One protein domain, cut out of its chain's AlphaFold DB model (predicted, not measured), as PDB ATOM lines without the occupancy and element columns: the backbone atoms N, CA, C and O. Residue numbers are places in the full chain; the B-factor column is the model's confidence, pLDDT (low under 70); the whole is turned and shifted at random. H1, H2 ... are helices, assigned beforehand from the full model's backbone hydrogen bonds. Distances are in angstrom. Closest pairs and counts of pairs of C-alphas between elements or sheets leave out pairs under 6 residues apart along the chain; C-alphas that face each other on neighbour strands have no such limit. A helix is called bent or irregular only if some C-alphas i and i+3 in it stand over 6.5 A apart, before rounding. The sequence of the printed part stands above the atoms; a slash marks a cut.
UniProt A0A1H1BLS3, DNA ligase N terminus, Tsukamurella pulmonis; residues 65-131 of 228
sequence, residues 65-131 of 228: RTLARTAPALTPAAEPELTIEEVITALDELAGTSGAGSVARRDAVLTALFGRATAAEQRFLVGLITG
ATOM      1  N   ARG A  65      51.289  21.063 -53.176       73.19
ATOM      2  CA  ARG A  65      52.510  21.872 -53.028       73.19
ATOM      3  C   ARG A  65      52.389  22.979 -51.982       73.19
ATOM      4  O   ARG A  65      53.356  23.233 -51.270       73.19
ATOM      5  N   THR A  66      51.233  23.633 -51.889       78.56
ATOM      6  CA  THR A  66      51.009  24.689 -50.898       78.56
ATOM      7  C   THR A  66      50.965  24.097 -49.495       78.56
ATOM      8  O   THR A  66      51.672  24.570 -48.611       78.56
ATOM      9  N   LEU A  67      50.226  23.003 -49.305       80.31
ATOM     10  CA  LEU A  67      50.114  22.321 -48.010       80.31
ATOM     11  C   LEU A  67      51.456  21.750 -47.541       80.31
ATOM     12  O   LEU A  67      51.848  21.961 -46.396       80.31
ATOM     13  N   ALA A  68      52.186  21.094 -48.447       74.38
ATOM     14  CA  ALA A  68      53.490  20.498 -48.177       74.38
ATOM     15  C   ALA A  68      54.566  21.533 -47.813       74.38
ATOM     16  O   ALA A  68      55.550  21.188 -47.163       74.38
ATOM     17  N   ARG A  69      54.392  22.796 -48.218       78.75
ATOM     18  CA  ARG A  69      55.269  23.903 -47.822       78.75
ATOM     19  C   ARG A  69      54.836  24.525 -46.495       78.75
ATOM     20  O   ARG A  69      55.686  24.797 -45.657       78.75
ATOM     21  N   THR A  70      53.541  24.789 -46.325       76.62
ATOM     22  CA  THR A  70      53.038  25.610 -45.216       76.62
ATOM     23  C   THR A  70      52.969  24.837 -43.904       76.62
ATOM     24  O   THR A  70      53.451  25.339 -42.896       76.62
ATOM     25  N   ALA A  71      52.431  23.612 -43.896       74.75
ATOM     26  CA  ALA A  71      52.242  22.874 -42.645       74.75
ATOM     27  C   ALA A  71      53.573  22.518 -41.941       74.75
ATOM     28  O   ALA A  71      53.693  22.800 -40.754       74.75
ATOM     29  N   PRO A  72      54.619  22.002 -42.628       77.62
ATOM     30  CA  PRO A  72      55.890  21.678 -41.967       77.62
ATOM     31  C   PRO A  72      56.714  22.899 -41.537       77.62
ATOM     32  O   PRO A  72      57.625  22.759 -40.725       77.62
ATOM     33  N   ALA A  73      56.444  24.077 -42.106       80.31
ATOM     34  CA  ALA A  73      57.176  25.305 -41.795       80.31
ATOM     35  C   ALA A  73      56.693  25.986 -40.504       80.31
ATOM     36  O   ALA A  73      57.361  26.892 -40.008       80.31
ATOM     37  N   LEU A  74      55.541  25.574 -39.971       85.94
ATOM     38  CA  LEU A  74      54.922  26.182 -38.801       85.94
ATOM     39  C   LEU A  74      55.159  25.328 -37.562       85.94
ATOM     40  O   LEU A  74      55.015  24.107 -37.586       85.94
ATOM     41  N   THR A  75      55.500  25.981 -36.454       88.94
ATOM     42  CA  THR A  75      55.522  25.327 -35.147       88.94
ATOM     43  C   THR A  75      54.079  25.042 -34.721       88.94
ATOM     44  O   THR A  75      53.291  25.985 -34.676       88.94
ATOM     45  N   PRO A  76      53.709  23.782 -34.428       92.06
ATOM     46  CA  PRO A  76      52.358  23.466 -33.982       92.06
ATOM     47  C   PRO A  76      52.027  24.116 -32.639       92.06
ATOM     48  O   PRO A  76      52.908  24.269 -31.787       92.06
ATOM     49  N   ALA A  77      50.750  24.430 -32.431       92.94
ATOM     50  CA  ALA A  77      50.261  24.867 -31.130       92.94
ATOM     51  C   ALA A  77      50.444  23.761 -30.074       92.94
ATOM     52  O   ALA A  77      50.375  22.566 -30.383       92.94
ATOM     53  N   ALA A  78      50.700  24.163 -28.826       90.88
ATOM     54  CA  ALA A  78      50.914  23.231 -27.718       90.88
ATOM     55  C   ALA A  78      49.602  22.611 -27.213       90.88
ATOM     56  O   ALA A  78      49.578  21.435 -26.866       90.88
ATOM     57  N   GLU A  79      48.529  23.400 -27.208       92.25
ATOM     58  CA  GLU A  79      47.206  23.018 -26.722       92.25
ATOM     59  C   GLU A  79      46.166  23.243 -27.826       92.25
ATOM     60  O   GLU A  79      46.332  24.160 -28.638       92.25
ATOM     61  N   PRO A  80      45.103  22.425 -27.881       93.50
ATOM     62  CA  PRO A  80      44.038  22.597 -28.854       93.50
ATOM     63  C   PRO A  80      43.170  23.807 -28.508       93.50
ATOM     64  O   PRO A  80      42.635  23.916 -27.405       93.50
ATOM     65  N   GLU A  81      42.997  24.701 -29.476       94.62
ATOM     66  CA  GLU A  81      42.174  25.908 -29.327       94.62
ATOM     67  C   GLU A  81      41.191  26.132 -30.481       94.62
ATOM     68  O   GLU A  81      40.331  27.003 -30.382       94.62
ATOM     69  N   LEU A  82      41.313  25.367 -31.571       95.75
ATOM     70  CA  LEU A  82      40.453  25.509 -32.739       95.75
ATOM     71  C   LEU A  82      39.089  24.877 -32.482       95.75
ATOM     72  O   LEU A  82      38.978  23.696 -32.144       95.75
ATOM     73  N   THR A  83      38.041  25.656 -32.703       95.25
ATOM     74  CA  THR A  83      36.659  25.171 -32.738       95.25
ATOM     75  C   THR A  83      36.282  24.670 -34.133       95.25
ATOM     76  O   THR A  83      36.899  25.034 -35.138       95.25
ATOM     77  N   ILE A  84      35.235  23.846 -34.216       94.31
ATOM     78  CA  ILE A  84      34.675  23.390 -35.499       94.31
ATOM     79  C   ILE A  84      34.263  24.576 -36.386       94.31
ATOM     80  O   ILE A  84      34.564  24.582 -37.581       94.31
ATOM     81  N   GLU A  85      33.632  25.596 -35.802       94.06
ATOM     82  CA  GLU A  85      33.185  26.803 -36.504       94.06
ATOM     83  C   GLU A  85      34.348  27.577 -37.138       94.06
ATOM     84  O   GLU A  85      34.274  27.974 -38.305       94.06
ATOM     85  N   GLU A  86      35.452  27.759 -36.409       95.06
ATOM     86  CA  GLU A  86      36.638  28.446 -36.932       95.06
ATOM     87  C   GLU A  86      37.272  27.682 -38.098       95.06
ATOM     88  O   GLU A  86      37.684  28.288 -39.090       95.06
ATOM     89  N   VAL A  87      37.322  26.348 -38.007       96.06
ATOM     90  CA  VAL A  87      37.832  25.502 -39.092       96.06
ATOM     91  C   VAL A  87      36.922  25.600 -40.316       96.06
ATOM     92  O   VAL A  87      37.422  25.805 -41.421       96.06
ATOM     93  N   ILE A  88      35.600  25.515 -40.144       95.25
ATOM     94  CA  ILE A  88      34.637  25.680 -41.244       95.25
ATOM     95  C   ILE A  88      34.783  27.048 -41.902       95.25
ATOM     96  O   ILE A  88      34.917  27.112 -43.121       95.25
ATOM     97  N   THR A  89      34.856  28.114 -41.108       95.06
ATOM     98  CA  THR A  89      35.024  29.482 -41.611       95.06
ATOM     99  C   THR A  89      36.287  29.605 -42.464       95.06
ATOM    100  O   THR A  89      36.249  30.165 -43.559       95.06
ATOM    101  N   ALA A  90      37.404  29.029 -42.011       94.81
ATOM    102  CA  ALA A  90      38.647  29.027 -42.776       94.81
ATOM    103  C   ALA A  90      38.529  28.224 -44.087       94.81
ATOM    104  O   ALA A  90      39.031  28.660 -45.125       94.81
ATOM    105  N   LEU A  91      37.863  27.065 -44.069       94.44
ATOM    106  CA  LEU A  91      37.659  26.228 -45.257       94.44
ATOM    107  C   LEU A  91      36.715  26.886 -46.275       94.44
ATOM    108  O   LEU A  91      36.999  26.854 -47.474       94.44
ATOM    109  N   ASP A  92      35.639  27.526 -45.815       94.31
ATOM    110  CA  ASP A  92      34.718  28.305 -46.650       94.31
ATOM    111  C   ASP A  92      35.447  29.463 -47.332       94.31
ATOM    112  O   ASP A  92      35.283  29.704 -48.531       94.31
ATOM    113  N   GLU A  93      36.328  30.143 -46.597       93.44
ATOM    114  CA  GLU A  93      37.127  31.227 -47.151       93.44
ATOM    115  C   GLU A  93      38.093  30.737 -48.244       93.44
ATOM    116  O   GLU A  93      38.240  31.369 -49.298       93.44
ATOM    117  N   LEU A  94      38.727  29.579 -48.035       91.44
ATOM    118  CA  LEU A  94      39.585  28.949 -49.041       91.44
ATOM    119  C   LEU A  94      38.804  28.583 -50.306       91.44
ATOM    120  O   LEU A  94      39.299  28.829 -51.411       91.44
ATOM    121  N   ALA A  95      37.597  28.035 -50.146       90.94
ATOM    122  CA  ALA A  95      36.718  27.656 -51.247       90.94
ATOM    123  C   ALA A  95      36.247  28.872 -52.062       90.94
ATOM    124  O   ALA A  95      36.226  28.824 -53.292       90.94
ATOM    125  N   GLY A  96      35.920  29.979 -51.386       90.25
ATOM    126  CA  GLY A  96      35.488  31.228 -52.021       90.25
ATOM    127  C   GLY A  96      36.618  32.039 -52.666       90.25
ATOM    128  O   GLY A  96      36.371  32.912 -53.502       90.25
ATOM    129  N   THR A  97      37.875  31.763 -52.315       89.75
ATOM    130  CA  THR A  97      39.024  32.520 -52.818       89.75
ATOM    131  C   THR A  97      39.314  32.177 -54.284       89.75
ATOM    132  O   THR A  97      39.653  31.042 -54.615       89.75
ATOM    133  N   SER A  98      39.260  33.164 -55.184       86.69
ATOM    134  CA  SER A  98      39.570  33.010 -56.615       86.69
ATOM    135  C   SER A  98      40.132  34.308 -57.224       86.69
ATOM    136  O   SER A  98      40.179  35.342 -56.566       86.69
ATOM    137  N   GLY A  99      40.635  34.253 -58.463       86.25
ATOM    138  CA  GLY A  99      41.150  35.432 -59.175       86.25
ATOM    139  C   GLY A  99      42.577  35.863 -58.801       86.25
ATOM    140  O   GLY A  99      43.366  35.093 -58.238       86.25
ATOM    141  N   ALA A 100      42.936  37.094 -59.175       88.00
ATOM    142  CA  ALA A 100      44.259  37.666 -58.920       88.00
ATOM    143  C   ALA A 100      44.510  37.821 -57.409       88.00
ATOM    144  O   ALA A 100      43.641  38.269 -56.671       88.00
ATOM    145  N   GLY A 101      45.694  37.421 -56.934       84.81
ATOM    146  CA  GLY A 101      46.029  37.439 -55.501       84.81
ATOM    147  C   GLY A 101      45.486  36.252 -54.690       84.81
ATOM    148  O   GLY A 101      45.852  36.101 -53.524       84.81
ATOM    149  N   SER A 102      44.702  35.357 -55.304       87.75
ATOM    150  CA  SER A 102      44.132  34.178 -54.630       87.75
ATOM    151  C   SER A 102      45.181  33.267 -53.987       87.75
ATOM    152  O   SER A 102      44.934  32.701 -52.930       87.75
ATOM    153  N   VAL A 103      46.371  33.145 -54.581       86.50
ATOM    154  CA  VAL A 103      47.473  32.350 -54.012       86.50
ATOM    155  C   VAL A 103      47.929  32.921 -52.669       86.50
ATOM    156  O   VAL A 103      47.973  32.189 -51.688       86.50
ATOM    157  N   ALA A 104      48.199  34.228 -52.606       88.31
ATOM    158  CA  ALA A 104      48.646  34.882 -51.378       88.31
ATOM    159  C   ALA A 104      47.567  34.840 -50.287       88.31
ATOM    160  O   ALA A 104      47.882  34.631 -49.116       88.31
ATOM    161  N   ARG A 105      46.288  34.984 -50.665       90.12
ATOM    162  CA  ARG A 105      45.183  34.874 -49.706       90.12
ATOM    163  C   ARG A 105      45.053  33.456 -49.151       90.12
ATOM    164  O   ARG A 105      44.992  33.306 -47.935       90.12
ATOM    165  N   ARG A 106      45.095  32.427 -50.006       90.25
ATOM    166  CA  ARG A 106      45.085  31.024 -49.556       90.25
ATOM    167  C   ARG A 106      46.273  30.712 -48.650       90.25
ATOM    168  O   ARG A 106      46.086  30.071 -47.622       90.25
ATOM    169  N   ASP A 107      47.468  31.196 -48.991       89.12
ATOM    170  CA  ASP A 107      48.659  31.043 -48.148       89.12
ATOM    171  C   ASP A 107      48.450  31.674 -46.762       89.12
ATOM    172  O   ASP A 107      48.784  31.048 -45.756       89.12
ATOM    173  N   ALA A 108      47.860  32.870 -46.688       90.88
ATOM    174  CA  ALA A 108      47.585  33.549 -45.423       90.88
ATOM    175  C   ALA A 108      46.564  32.793 -44.559       90.88
ATOM    176  O   ALA A 108      46.808  32.594 -43.370       90.88
ATOM    177  N   VAL A 109      45.460  32.328 -45.153       93.06
ATOM    178  CA  VAL A 109      44.424  31.557 -44.440       93.06
ATOM    179  C   VAL A 109      44.987  30.237 -43.923       93.06
ATOM    180  O   VAL A 109      44.831  29.921 -42.746       93.06
ATOM    181  N   LEU A 110      45.711  29.492 -44.767       92.12
ATOM    182  CA  LEU A 110      46.345  28.237 -44.355       92.12
ATOM    183  C   LEU A 110      47.389  28.468 -43.260       92.12
ATOM    184  O   LEU A 110      47.466  27.682 -42.325       92.12
ATOM    185  N   THR A 111      48.170  29.546 -43.350       91.81
ATOM    186  CA  THR A 111      49.166  29.884 -42.324       91.81
ATOM    187  C   THR A 111      48.506  30.182 -40.981       91.81
ATOM    188  O   THR A 111      48.955  29.675 -39.956       91.81
ATOM    189  N   ALA A 112      47.421  30.961 -40.982       93.19
ATOM    190  CA  ALA A 112      46.672  31.273 -39.771       93.19
ATOM    191  C   ALA A 112      46.033  30.018 -39.154       93.19
ATOM    192  O   ALA A 112      46.153  29.800 -37.950       93.19
ATOM    193  N   LEU A 113      45.408  29.171 -39.979       94.44
ATOM    194  CA  LEU A 113      44.767  27.937 -39.528       94.44
ATOM    195  C   LEU A 113      45.791  26.940 -38.966       94.44
ATOM    196  O   LEU A 113      45.654  26.480 -37.836       94.44
ATOM    197  N   PHE A 114      46.846  26.625 -39.724       93.50
ATOM    198  CA  PHE A 114      47.856  25.659 -39.287       93.50
ATOM    199  C   PHE A 114      48.702  26.168 -38.117       93.50
ATOM    200  O   PHE A 114      49.128  25.356 -37.301       93.50
ATOM    201  N   GLY A 115      48.927  27.479 -37.999       93.50
ATOM    202  CA  GLY A 115      49.680  28.060 -36.883       93.50
ATOM    203  C   GLY A 115      48.986  27.908 -35.525       93.50
ATOM    204  O   GLY A 115      49.661  27.854 -34.504       93.50
ATOM    205  N   ARG A 116      47.651  27.800 -35.519       95.25
ATOM    206  CA  ARG A 116      46.829  27.566 -34.318       95.25
ATOM    207  C   ARG A 116      46.525  26.087 -34.069       95.25
ATOM    208  O   ARG A 116      46.085  25.718 -32.989       95.25
ATOM    209  N   ALA A 117      46.751  25.239 -35.067       95.56
ATOM    210  CA  ALA A 117      46.520  23.809 -34.970       95.56
ATOM    211  C   ALA A 117      47.673  23.101 -34.240       95.56
ATOM    212  O   ALA A 117      48.857  23.332 -34.506       95.56
ATOM    213  N   THR A 118      47.322  22.166 -33.366       95.81
ATOM    214  CA  THR A 118      48.248  21.189 -32.789       95.81
ATOM    215  C   THR A 118      48.790  20.247 -33.863       95.81
ATOM    216  O   THR A 118      48.245  20.111 -34.960       95.81
ATOM    217  N   ALA A 119      49.855  19.506 -33.549       93.44
ATOM    218  CA  ALA A 119      50.483  18.607 -34.520       93.44
ATOM    219  C   ALA A 119      49.520  17.526 -35.058       93.44
ATOM    220  O   ALA A 119      49.652  17.093 -36.204       93.44
ATOM    221  N   ALA A 120      48.570  17.060 -34.241       92.88
ATOM    222  CA  ALA A 120      47.562  16.092 -34.668       92.88
ATOM    223  C   ALA A 120      46.529  16.730 -35.608       92.88
ATOM    224  O   ALA A 120      46.236  16.167 -36.663       92.88
ATOM    225  N   GLU A 121      46.052  17.925 -35.266       95.06
ATOM    226  CA  GLU A 121      45.106  18.700 -36.073       95.06
ATOM    227  C   GLU A 121      45.703  19.089 -37.427       95.06
ATOM    228  O   GLU A 121      45.050  18.906 -38.451       95.06
ATOM    229  N   GLN A 122      46.968  19.525 -37.471       93.56
ATOM    230  CA  GLN A 122      47.660  19.819 -38.728       93.56
ATOM    231  C   GLN A 122      47.704  18.593 -39.651       93.56
ATOM    232  O   GLN A 122      47.377  18.696 -40.834       93.56
ATOM    233  N   ARG A 123      48.073  17.415 -39.124       91.12
ATOM    234  CA  ARG A 123      48.106  16.169 -39.911       91.12
ATOM    235  C   ARG A 123      46.725  15.797 -40.438       91.12
ATOM    236  O   ARG A 123      46.609  15.410 -41.601       91.12
ATOM    237  N   PHE A 124      45.700  15.920 -39.599       92.06
ATOM    238  CA  PHE A 124      44.329  15.628 -39.995       92.06
ATOM    239  C   PHE A 124      43.843  16.593 -41.082       92.06
ATOM    240  O   PHE A 124      43.354  16.136 -42.108       92.06
ATOM    241  N   LEU A 125      44.051  17.904 -40.918       92.38
ATOM    242  CA  LEU A 125      43.688  18.923 -41.908       92.38
ATOM    243  C   LEU A 125      44.393  18.706 -43.248       92.38
ATOM    244  O   LEU A 125      43.750  18.799 -44.290       92.38
ATOM    245  N   VAL A 126      45.690  18.379 -43.246       90.19
ATOM    246  CA  VAL A 126      46.408  18.042 -44.485       90.19
ATOM    247  C   VAL A 126      45.744  16.851 -45.171       90.19
ATOM    248  O   VAL A 126      45.415  16.956 -46.349       90.19
ATOM    249  N   GLY A 127      45.490  15.760 -44.440       88.88
ATOM    250  CA  GLY A 127      44.818  14.579 -44.988       88.88
ATOM    251  C   GLY A 127      43.407  14.877 -45.501       88.88
ATOM    252  O   GLY A 127      43.028  14.392 -46.562       88.88
ATOM    253  N   LEU A 128      42.646  15.707 -44.789       89.62
ATOM    254  CA  LEU A 128      41.291  16.103 -45.166       89.62
ATOM    255  C   LEU A 128      41.282  16.934 -46.453       89.62
ATOM    256  O   LEU A 128      40.535  16.627 -47.379       89.62
ATOM    257  N   ILE A 129      42.155  17.938 -46.553       89.44
ATOM    258  CA  ILE A 129      42.236  18.809 -47.732       89.44
ATOM    259  C   ILE A 129      42.732  18.038 -48.962       89.44
ATOM    260  O   ILE A 129      42.316  18.329 -50.085       89.44
ATOM    261  N   THR A 130      43.604  17.043 -48.783       85.62
ATOM    262  CA  THR A 130      44.091  16.211 -49.893       85.62
ATOM    263  C   THR A 130      43.160  15.049 -50.237       85.62
ATOM    264  O   THR A 130      43.424  14.350 -51.210       85.62
ATOM    265  N   GLY A 131      42.094  14.816 -49.460       83.19
ATOM    266  CA  GLY A 131      41.214  13.653 -49.617       83.19
ATOM    267  C   GLY A 131      41.878  12.321 -49.240       83.19
ATOM    268  O   GLY A 131      41.439  11.260 -49.672       83.19
TER     269      GLY A 131
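Overview. This is residues 65 to 131 of the 228 residues of the protein "DNA ligase N terminus" of Tsukamurella pulmonis (UniProt A0A1H1BLS3). Look for a small bundle of four helices lying roughly along one direction and set in an open ring in the order H2, H3, H1, H4, with the gap between H2 and H4. H2 and H3 make a helical hairpin, H1 packs on the other side of H3, and H4 meets H1 by a small contact. The links from H1 to H2 and from H2 to H3 lie at opposite ends of the bundle and reach farthest along its longest axis. The 67 printed residues hold four named helices, in the order H1, H2, H3, H4, and no named strand; the class is all helix. The whole is compact, with a radius of gyration of the C-alphas of 11.4 A and spans of 35 by 25 by 21 A.

Along the chain. Find C-alpha 65 at (52.510, 21.872, -53.028); from there H1 runs through residues 65 to 73, 12.6 A from first to last C-alpha. H1 is neither bent nor irregular, but only just: C-alphas 69 and 72 are 6.3 A apart. Next comes H2, residues 84 to 96, 18.3 A long. H3, residues 102 to 116, is the longest helix, 21.5 A from C-alpha 102 at (44.132, 34.178, -54.630) to C-alpha 116. H4, residues 119 to 130, covers 16.8 A and ends at C-alpha 130, (44.091, 16.211, -49.893).

Arrangement. Start at H1, which touches H3 and runs the same way, at a shallow tilt of 33 degrees, only just short of steep; their closest C-alphas, of Ala 71 and Phe 114, are 6.2 A apart. H2 and H3 form a hairpin and touch, at a shallow tilt of 13 degrees, opposite ways; look at Leu 94 and Arg 106, whose C-alphas are the closest at 5.9 A. H4 only just touches H1, with 3 pairs of C-alphas within 8 A, and with its residues 122 to 126 alone; the closest C-alphas, of Leu 67 and Val 126, are 6.7 A apart. H1 and H4 run opposite ways at a shallow tilt of 1 degree. H3 and H4 are close but not clearly touching, with the C-alphas of Phe 114 and Gln 122 the closest at 5.9 A. H2 is apart from H4 and from H1. In H2, H3 and H4 every backbone O i to N i+4 pair is within hydrogen-bond range; in H1 it is 3 of 5.

Size, cuts and confidence. The two C-alphas farthest apart are those of Glu 79 and Ala 100, at 35.5 A. The printed part has no cut. The links from H2 to H3 and from H3 to H4 are tight, and the link from H1 to H2 is short, with 10 residues between them. The mean pLDDT of the printed part is 89.7, no printed residue is under 70, and H1 has a mean of 77.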